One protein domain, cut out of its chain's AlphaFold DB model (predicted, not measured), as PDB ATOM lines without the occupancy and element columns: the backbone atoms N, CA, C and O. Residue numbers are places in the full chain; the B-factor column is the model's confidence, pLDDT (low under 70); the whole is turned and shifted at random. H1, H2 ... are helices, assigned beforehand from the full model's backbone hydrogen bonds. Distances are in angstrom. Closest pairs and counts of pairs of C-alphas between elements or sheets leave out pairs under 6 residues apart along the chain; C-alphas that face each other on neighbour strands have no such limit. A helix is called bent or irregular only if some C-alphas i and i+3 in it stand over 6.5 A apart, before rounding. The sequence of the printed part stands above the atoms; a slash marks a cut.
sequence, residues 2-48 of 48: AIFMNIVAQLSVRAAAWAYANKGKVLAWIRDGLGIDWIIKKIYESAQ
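AT A GLANCE: This is residues 2 to 48 of the 48 residues of the protein "Bacteriocin aureocin A53" of Bacillus sp. SRB_331 (UniProt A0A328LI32). Four short helices fold into a small compact body: H2 and H3 make an L, turning a corner at the one residue between them, and H4 covers one side of this L while H1 crosses over the other. H4, the longest helix, runs beside H3 in the opposite direction, and H2 crosses the last part of H4 nearly at a right angle. The printed part has 47 residues, with four named helices in the order H1, H2, H3, H4 and no named strand, and the class is all helix. It is compact, with a radius of gyration of the C-alphas of 9.2 A, and its outline is rounded, spanning 24 by 19 by 17 A.

IN THESE COORDINATES: The longest helix, H4, holds residues 36 to 47 and measures 16.4 A from C-alpha 36 at (283.516, 196.162, 217.451) to C-alpha 47 at (286.373, 196.439, 201.351). H3 holds residues 23 to 31 and is 12.0 A long. H2 holds residues 13 to 21 and is 12.3 A long, with C-alpha 13 at (290.156, 205.398, 203.568). H1 holds residues 2 to 8 and is 10.0 A long, beginning with C-alpha 2 at (278.866, 207.823, 217.914). No helix is bent or irregular.

HOW THE PARTS SIT: H4 touches H2 with its residues 43 to 47 alone; their closest C-alphas are those of Ala 47 and Ala 15, 5.2 A apart. The lines of H2 and H4 are about perpendicular, at 84 degrees. H3 and H4 form a helical hairpin at a shallow tilt of 23 degrees, opposite ways. They only just touch, with 3 pairs of C-alphas within 8 A, and H4 does so with residues 36 to 39 alone; the closest C-alphas are those of Trp 29 and Ile 39, 7.1 A apart. H1 touches H3 at a steep tilt of 57 degrees, opposite ways, the closest C-alphas being those of Phe 4 and Leu 27 at 7.0 A. H1 and H2 only just touch, with 3 pairs of C-alphas within 8 A; the closest are those of Val 8 and Ala 16 at 5.4 A, and the tilt is steep, 47 degrees, opposite ways. H1 and H4 are close but not clearly touching, with the C-alphas of Ile 7 and Ile 40 closest at 6.7 A. H2 and H3 are also close but not clearly touching, and about perpendicular at 85 degrees; the C-alphas of Ala 19 and Val 26, their closest, are 6.7 A apart. The helix packing is mostly crossed: of 4 touching pairs, 1 is at a shallow tilt. In H1, H2, H3 and H4 every O i to N i+4 pair is within hydrogen-bond range.

THE WHOLE: The two C-alphas farthest apart are those of Val 13 and Asp 32, at 25.1 A. The printed part has no cut, and the links H1 to H2, H2 to H3 and H3 to H4 are tight. The mean pLDDT of the printed part is 94.4, and no printed residue is under 70.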
ATOM      1  N   ALA A   2     277.495 207.753 217.378       86.94
ATOM      2  CA  ALA A   2     278.866 207.823 217.914       86.94
ATOM      3  C   ALA A   2     279.698 206.544 217.686       86.94
ATOM      4  O   ALA A   2     280.831 206.626 217.233       86.94
ATOM      5  N   ILE A   3     279.105 205.359 217.887       91.50
ATOM      6  CA  ILE A   3     279.798 204.073 217.679       91.50
ATOM      7  C   ILE A   3     280.227 203.887 216.216       91.50
ATOM      8  O   ILE A   3     281.349 203.476 215.952       91.50
ATOM      9  N   PHE A   4     279.366 204.240 215.257       93.12
ATOM     10  CA  PHE A   4     279.702 204.149 213.834       93.12
ATOM     11  C   PHE A   4     280.877 205.068 213.473       93.12
ATOM     12  O   PHE A   4     281.792 204.636 212.782       93.12
ATOM     13  N   MET A   5     280.887 206.303 213.986       94.19
ATOM     14  CA  MET A   5     282.010 207.228 213.784       94.19
ATOM     15  C   MET A   5     283.304 206.705 214.425       94.19
ATOM     16  O   MET A   5     284.352 206.765 213.792       94.19
ATOM     17  N   ASN A   6     283.227 206.122 215.627       94.00
ATOM     18  CA  ASN A   6     284.379 205.508 216.297       94.00
ATOM     19  C   ASN A   6     284.938 204.305 215.527       94.00
ATOM     20  O   ASN A   6     286.148 204.098 215.522       94.00
ATOM     21  N   ILE A   7     284.077 203.518 214.876       94.44
ATOM     22  CA  ILE A   7     284.502 202.430 213.988       94.44
ATOM     23  C   ILE A   7     285.208 203.016 212.770       94.44
ATOM     24  O   ILE A   7     286.338 202.642 212.489       94.44
ATOM     25  N   VAL A   8     284.578 203.971 212.081       94.44
ATOM     26  CA  VAL A   8     285.126 204.584 210.863       94.44
ATOM     27  C   VAL A   8     286.470 205.273 211.110       94.44
ATOM     28  O   VAL A   8     287.347 205.184 210.257       94.44
ATOM     29  N   ALA A   9     286.670 205.889 212.276       94.50
ATOM     30  CA  ALA A   9     287.939 206.506 212.661       94.50
ATOM     31  C   ALA A   9     289.116 205.513 212.751       94.50
ATOM     32  O   ALA A   9     290.268 205.931 212.687       94.50
ATOM     33  N   GLN A  10     288.840 204.211 212.882       93.38
ATOM     34  CA  GLN A  10     289.845 203.141 212.949       93.38
ATOM     35  C   GLN A  10     290.080 202.450 211.592       93.38
ATOM     36  O   GLN A  10     290.882 201.519 211.489       93.38
ATOM     37  N   LEU A  11     289.371 202.868 210.541       95.12
ATOM     38  CA  LEU A  11     289.441 202.256 209.218       95.12
ATOM     39  C   LEU A  11     290.393 203.011 208.287       95.12
ATOM     40  O   LEU A  11     290.548 204.227 208.367       95.12
ATOM     41  N   SER A  12     290.966 202.291 207.321       93.88
ATOM     42  CA  SER A  12     291.609 202.917 206.162       93.88
ATOM     43  C   SER A  12     290.583 203.653 205.289       93.88
ATOM     44  O   SER A  12     289.394 203.338 205.315       93.88
ATOM     45  N   VAL A  13     291.033 204.593 204.450       94.06
ATOM     46  CA  VAL A  13     290.156 205.398 203.568       94.06
ATOM     47  C   VAL A  13     289.216 204.523 202.727       94.06
ATOM     48  O   VAL A  13     288.025 204.807 202.610       94.06
ATOM     49  N   ARG A  14     289.732 203.415 202.189       94.62
ATOM     50  CA  ARG A  14     288.966 202.460 201.378       94.62
ATOM     51  C   ARG A  14     287.903 201.721 202.198       94.62
ATOM     52  O   ARG A  14     286.756 201.615 201.773       94.62
ATOM     53  N   ALA A  15     288.271 201.251 203.386       95.88
ATOM     54  CA  ALA A  15     287.360 200.580 204.309       95.88
ATOM     55  C   ALA A  15     286.284 201.536 204.852       95.88
ATOM     56  O   ALA A  15     285.111 201.170 204.933       95.88
ATOM     57  N   ALA A  16     286.649 202.785 205.142       95.62
ATOM     58  CA  ALA A  16     285.720 203.840 205.523       95.62
ATOM     59  C   ALA A  16     284.716 204.140 204.401       95.62
ATOM     60  O   ALA A  16     283.515 204.201 204.659       95.62
ATOM     61  N   ALA A  17     285.175 204.263 203.150       96.25
ATOM     62  CA  ALA A  17     284.299 204.465 201.997       96.25
ATOM     63  C   ALA A  17     283.286 203.318 201.845       96.25
ATOM     64  O   ALA A  17     282.091 203.564 201.671       96.25
ATOM     65  N   TRP A  18     283.736 202.068 202.006       96.75
ATOM     66  CA  TRP A  18     282.844 200.910 202.013       96.75
ATOM     67  C   TRP A  18     281.834 200.959 203.169       96.75
ATOM     68  O   TRP A  18     280.646 200.703 202.957       96.75
ATOM     69  N   ALA A  19     282.277 201.326 204.377       96.38
ATOM     70  CA  ALA A  19     281.418 201.443 205.555       96.38
ATOM     71  C   ALA A  19     280.343 202.529 205.388       96.38
ATOM     72  O   ALA A  19     279.207 202.328 205.812       96.38
ATOM     73  N   TYR A  20     280.668 203.653 204.740       95.50
ATOM     74  CA  TYR A  20     279.695 204.692 204.391       95.50
ATOM     75  C   TYR A  20     278.713 204.229 203.312       95.50
ATOM     76  O   TYR A  20     277.509 204.437 203.470       95.50
ATOM     77  N   ALA A  21     279.192 203.553 202.264       97.00
ATOM     78  CA  ALA A  21     278.339 202.996 201.213       97.00
ATOM     79  C   ALA A  21     277.371 201.925 201.752       97.00
ATOM     80  O   ALA A  21     276.233 201.824 201.303       97.00
ATOM     81  N   ASN A  22     277.794 201.167 202.769       96.50
ATOM     82  CA  ASN A  22     277.026 200.085 203.391       96.50
ATOM     83  C   ASN A  22     276.547 200.437 204.810       96.50
ATOM     84  O   ASN A  22     276.360 199.552 205.651       96.50
ATOM     85  N   LYS A  23     276.323 201.726 205.095       93.94
ATOM     86  CA  LYS A  23     276.036 202.235 206.447       93.94
ATOM     87  C   LYS A  23     274.896 201.498 207.154       93.94
ATOM     88  O   LYS A  23     275.010 201.211 208.341       93.94
ATOM     89  N   GLY A  24     273.819 201.158 206.443       95.94
ATOM     90  CA  GLY A  24     272.690 200.412 207.015       95.94
ATOM     91  C   GLY A  24     273.096 199.044 207.573       95.94
ATOM     92  O   GLY A  24     272.670 198.671 208.662       95.94
ATOM     93  N   LYS A  25     273.999 198.341 206.880       95.94
ATOM     94  CA  LYS A  25     274.527 197.038 207.299       95.94
ATOM     95  C   LYS A  25     275.402 197.158 208.545       95.94
ATOM     96  O   LYS A  25     275.231 196.401 209.493       95.94
ATOM     97  N   VAL A  26     276.298 198.145 208.569       95.75
ATOM     98  CA  VAL A  26     277.173 198.389 209.726       95.75
ATOM     99  C   VAL A  26     276.354 198.812 210.948       95.75
ATOM    100  O   VAL A  26     276.602 198.337 212.051       95.75
ATOM    101  N   LEU A  27     275.336 199.658 210.762       95.88
ATOM    102  CA  LEU A  27     274.417 200.031 211.839       95.88
ATOM    103  C   LEU A  27     273.589 198.846 212.341       95.88
ATOM    104  O   LEU A  27     273.342 198.779 213.541       95.88
ATOM    105  N   ALA A  28     273.194 197.915 211.467       97.00
ATOM    106  CA  ALA A  28     272.532 196.682 211.883       97.00
ATOM    107  C   ALA A  28     273.453 195.843 212.779       97.00
ATOM    108  O   ALA A  28     273.058 195.508 213.885       97.00
ATOM    109  N   TRP A  29     274.713 195.631 212.388       96.12
ATOM    110  CA  TRP A  29     275.690 194.925 213.227       96.12
ATOM    111  C   TRP A  29     275.910 195.582 214.594       96.12
ATOM    112  O   TRP A  29     275.993 194.883 215.601       96.12
ATOM    113  N   ILE A  30     275.965 196.918 214.639       94.94
ATOM    114  CA  ILE A  30     276.050 197.674 215.898       94.94
ATOM    115  C   ILE A  30     274.787 197.455 216.743       94.94
ATOM    116  O   ILE A  30     274.883 197.224 217.945       94.94
ATOM    117  N   ARG A  31     273.601 197.545 216.128       96.00
ATOM    118  CA  ARG A  31     272.309 197.370 216.805       96.00
ATOM    119  C   ARG A  31     272.132 195.947 217.336       96.00
ATOM    120  O   ARG A  31     271.577 195.776 218.413       96.00
ATOM    121  N   ASP A  32     272.626 194.960 216.601       96.25
ATOM    122  CA  ASP A  32     272.563 193.544 216.959       96.25
ATOM    123  C   ASP A  32     273.627 193.171 218.020       96.25
ATOM    124  O   ASP A  32     273.712 192.018 218.437       96.25
ATOM    125  N   GLY A  33     274.428 194.140 218.487       94.50
ATOM    126  CA  GLY A  33     275.379 193.963 219.587       94.50
ATOM    127  C   GLY A  33     276.642 193.187 219.210       94.50
ATOM    128  O   GLY A  33     277.310 192.645 220.091       94.50
ATOM    129  N   LEU A  34     276.982 193.113 217.920       95.00
ATOM    130  CA  LEU A  34     278.201 192.438 217.476       95.00
ATOM    131  C   LEU A  34     279.446 193.197 217.951       95.00
ATOM    132  O   LEU A  34     279.471 194.428 218.005       95.00
ATOM    133  N   GLY A  35     280.501 192.448 218.279       94.62
ATOM    134  CA  GLY A  35     281.753 193.017 218.771       94.62
ATOM    135  C   GLY A  35     282.383 193.992 217.774       94.62
ATOM    136  O   GLY A  35     282.423 193.728 216.571       94.62
ATOM    137  N   ILE A  36     282.915 195.106 218.278       92.81
ATOM    138  CA  ILE A  36     283.516 196.162 217.451       92.81
ATOM    139  C   ILE A  36     284.680 195.616 216.610       92.81
ATOM    140  O   ILE A  36     284.734 195.887 215.412       92.81
ATOM    141  N   ASP A  37     285.546 194.778 217.190       94.88
ATOM    142  CA  ASP A  37     286.662 194.144 216.472       94.88
ATOM    143  C   ASP A  37     286.185 193.261 215.315       94.88
ATOM    144  O   ASP A  37     286.763 193.265 214.226       94.88
ATOM    145  N   TRP A  38     285.083 192.533 215.522       96.19
ATOM    146  CA  TRP A  38     284.475 191.711 214.479       96.19
ATOM    147  C   TRP A  38     283.928 192.577 213.345       96.19
ATOM    148  O   TRP A  38     284.139 192.259 212.173       96.19
ATOM    149  N   ILE A  39     283.275 193.694 213.680       96.00
ATOM    150  CA  ILE A  39     282.745 194.641 212.696       96.00
ATOM    151  C   ILE A  39     283.887 195.239 211.872       96.00
ATOM    152  O   ILE A  39     283.815 195.235 210.645       96.00
ATOM    153  N   ILE A  40     284.958 195.700 212.521       95.50
ATOM    154  CA  ILE A  40     286.137 196.255 211.845       95.50
ATOM    155  C   ILE A  40     286.750 195.212 210.904       95.50
ATOM    156  O   ILE A  40     286.944 195.494 209.721       95.50
ATOM    157  N   LYS A  41     286.980 193.985 211.389       96.56
ATOM    158  CA  LYS A  41     287.508 192.884 210.571       96.56
ATOM    159  C   LYS A  41     286.625 192.613 209.352       96.56
ATOM    160  O   LYS A  41     287.129 192.514 208.237       96.56
ATOM    161  N   LYS A  42     285.305 192.549 209.541       96.56
ATOM    162  CA  LYS A  42     284.353 192.321 208.447       96.56
ATOM    163  C   LYS A  42     284.335 193.439 207.421       96.56
ATOM    164  O   LYS A  42     284.164 193.162 206.235       96.56
ATOM    165  N   ILE A  43     284.507 194.685 207.855       96.38
ATOM    166  CA  ILE A  43     284.623 195.818 206.940       96.38
ATOM    167  C   ILE A  43     285.893 195.681 206.097       96.38
ATOM    168  O   ILE A  43     285.811 195.838 204.885       96.38
ATOM    169  N   TYR A  44     287.035 195.326 206.694       96.00
ATOM    170  CA  TYR A  44     288.270 195.091 205.936       96.00
ATOM    171  C   TYR A  44     288.136 193.951 204.922       96.00
ATOM    172  O   TYR A  44     288.525 194.133 203.774       96.00
ATOM    173  N   GLU A  45     287.522 192.826 205.305       95.50
ATOM    174  CA  GLU A  45     287.245 191.705 204.389       95.50
ATOM    175  C   GLU A  45     286.318 192.107 203.230       95.50
ATOM    176  O   GLU A  45     286.473 191.627 202.113       95.50
ATOM    177  N   SER A  46     285.342 192.985 203.483       92.00
ATOM    178  CA  SER A  46     284.349 193.387 202.476       92.00
ATOM    179  C   SER A  46     284.812 194.545 201.590       92.00
ATOM    180  O   SER A  46     284.253 194.761 200.516       92.00
ATOM    181  N   ALA A  47     285.783 195.322 202.068       89.12
ATOM    182  CA  ALA A  47     286.373 196.439 201.351       89.12
ATOM    183  C   ALA A  47     287.577 196.022 200.499       89.12
ATOM    184  O   ALA A  47     288.074 196.877 199.769       89.12
ATOM    185  N   GLN A  48     288.049 194.775 200.627       72.62
ATOM    186  CA  GLN A  48     289.171 194.181 199.891       72.62
ATOM    187  C   GLN A  48     288.899 194.030 198.395       72.62
ATOM    188  O   GLN A  48     289.903 194.051 197.642       72.62
TER     189      GLN A  48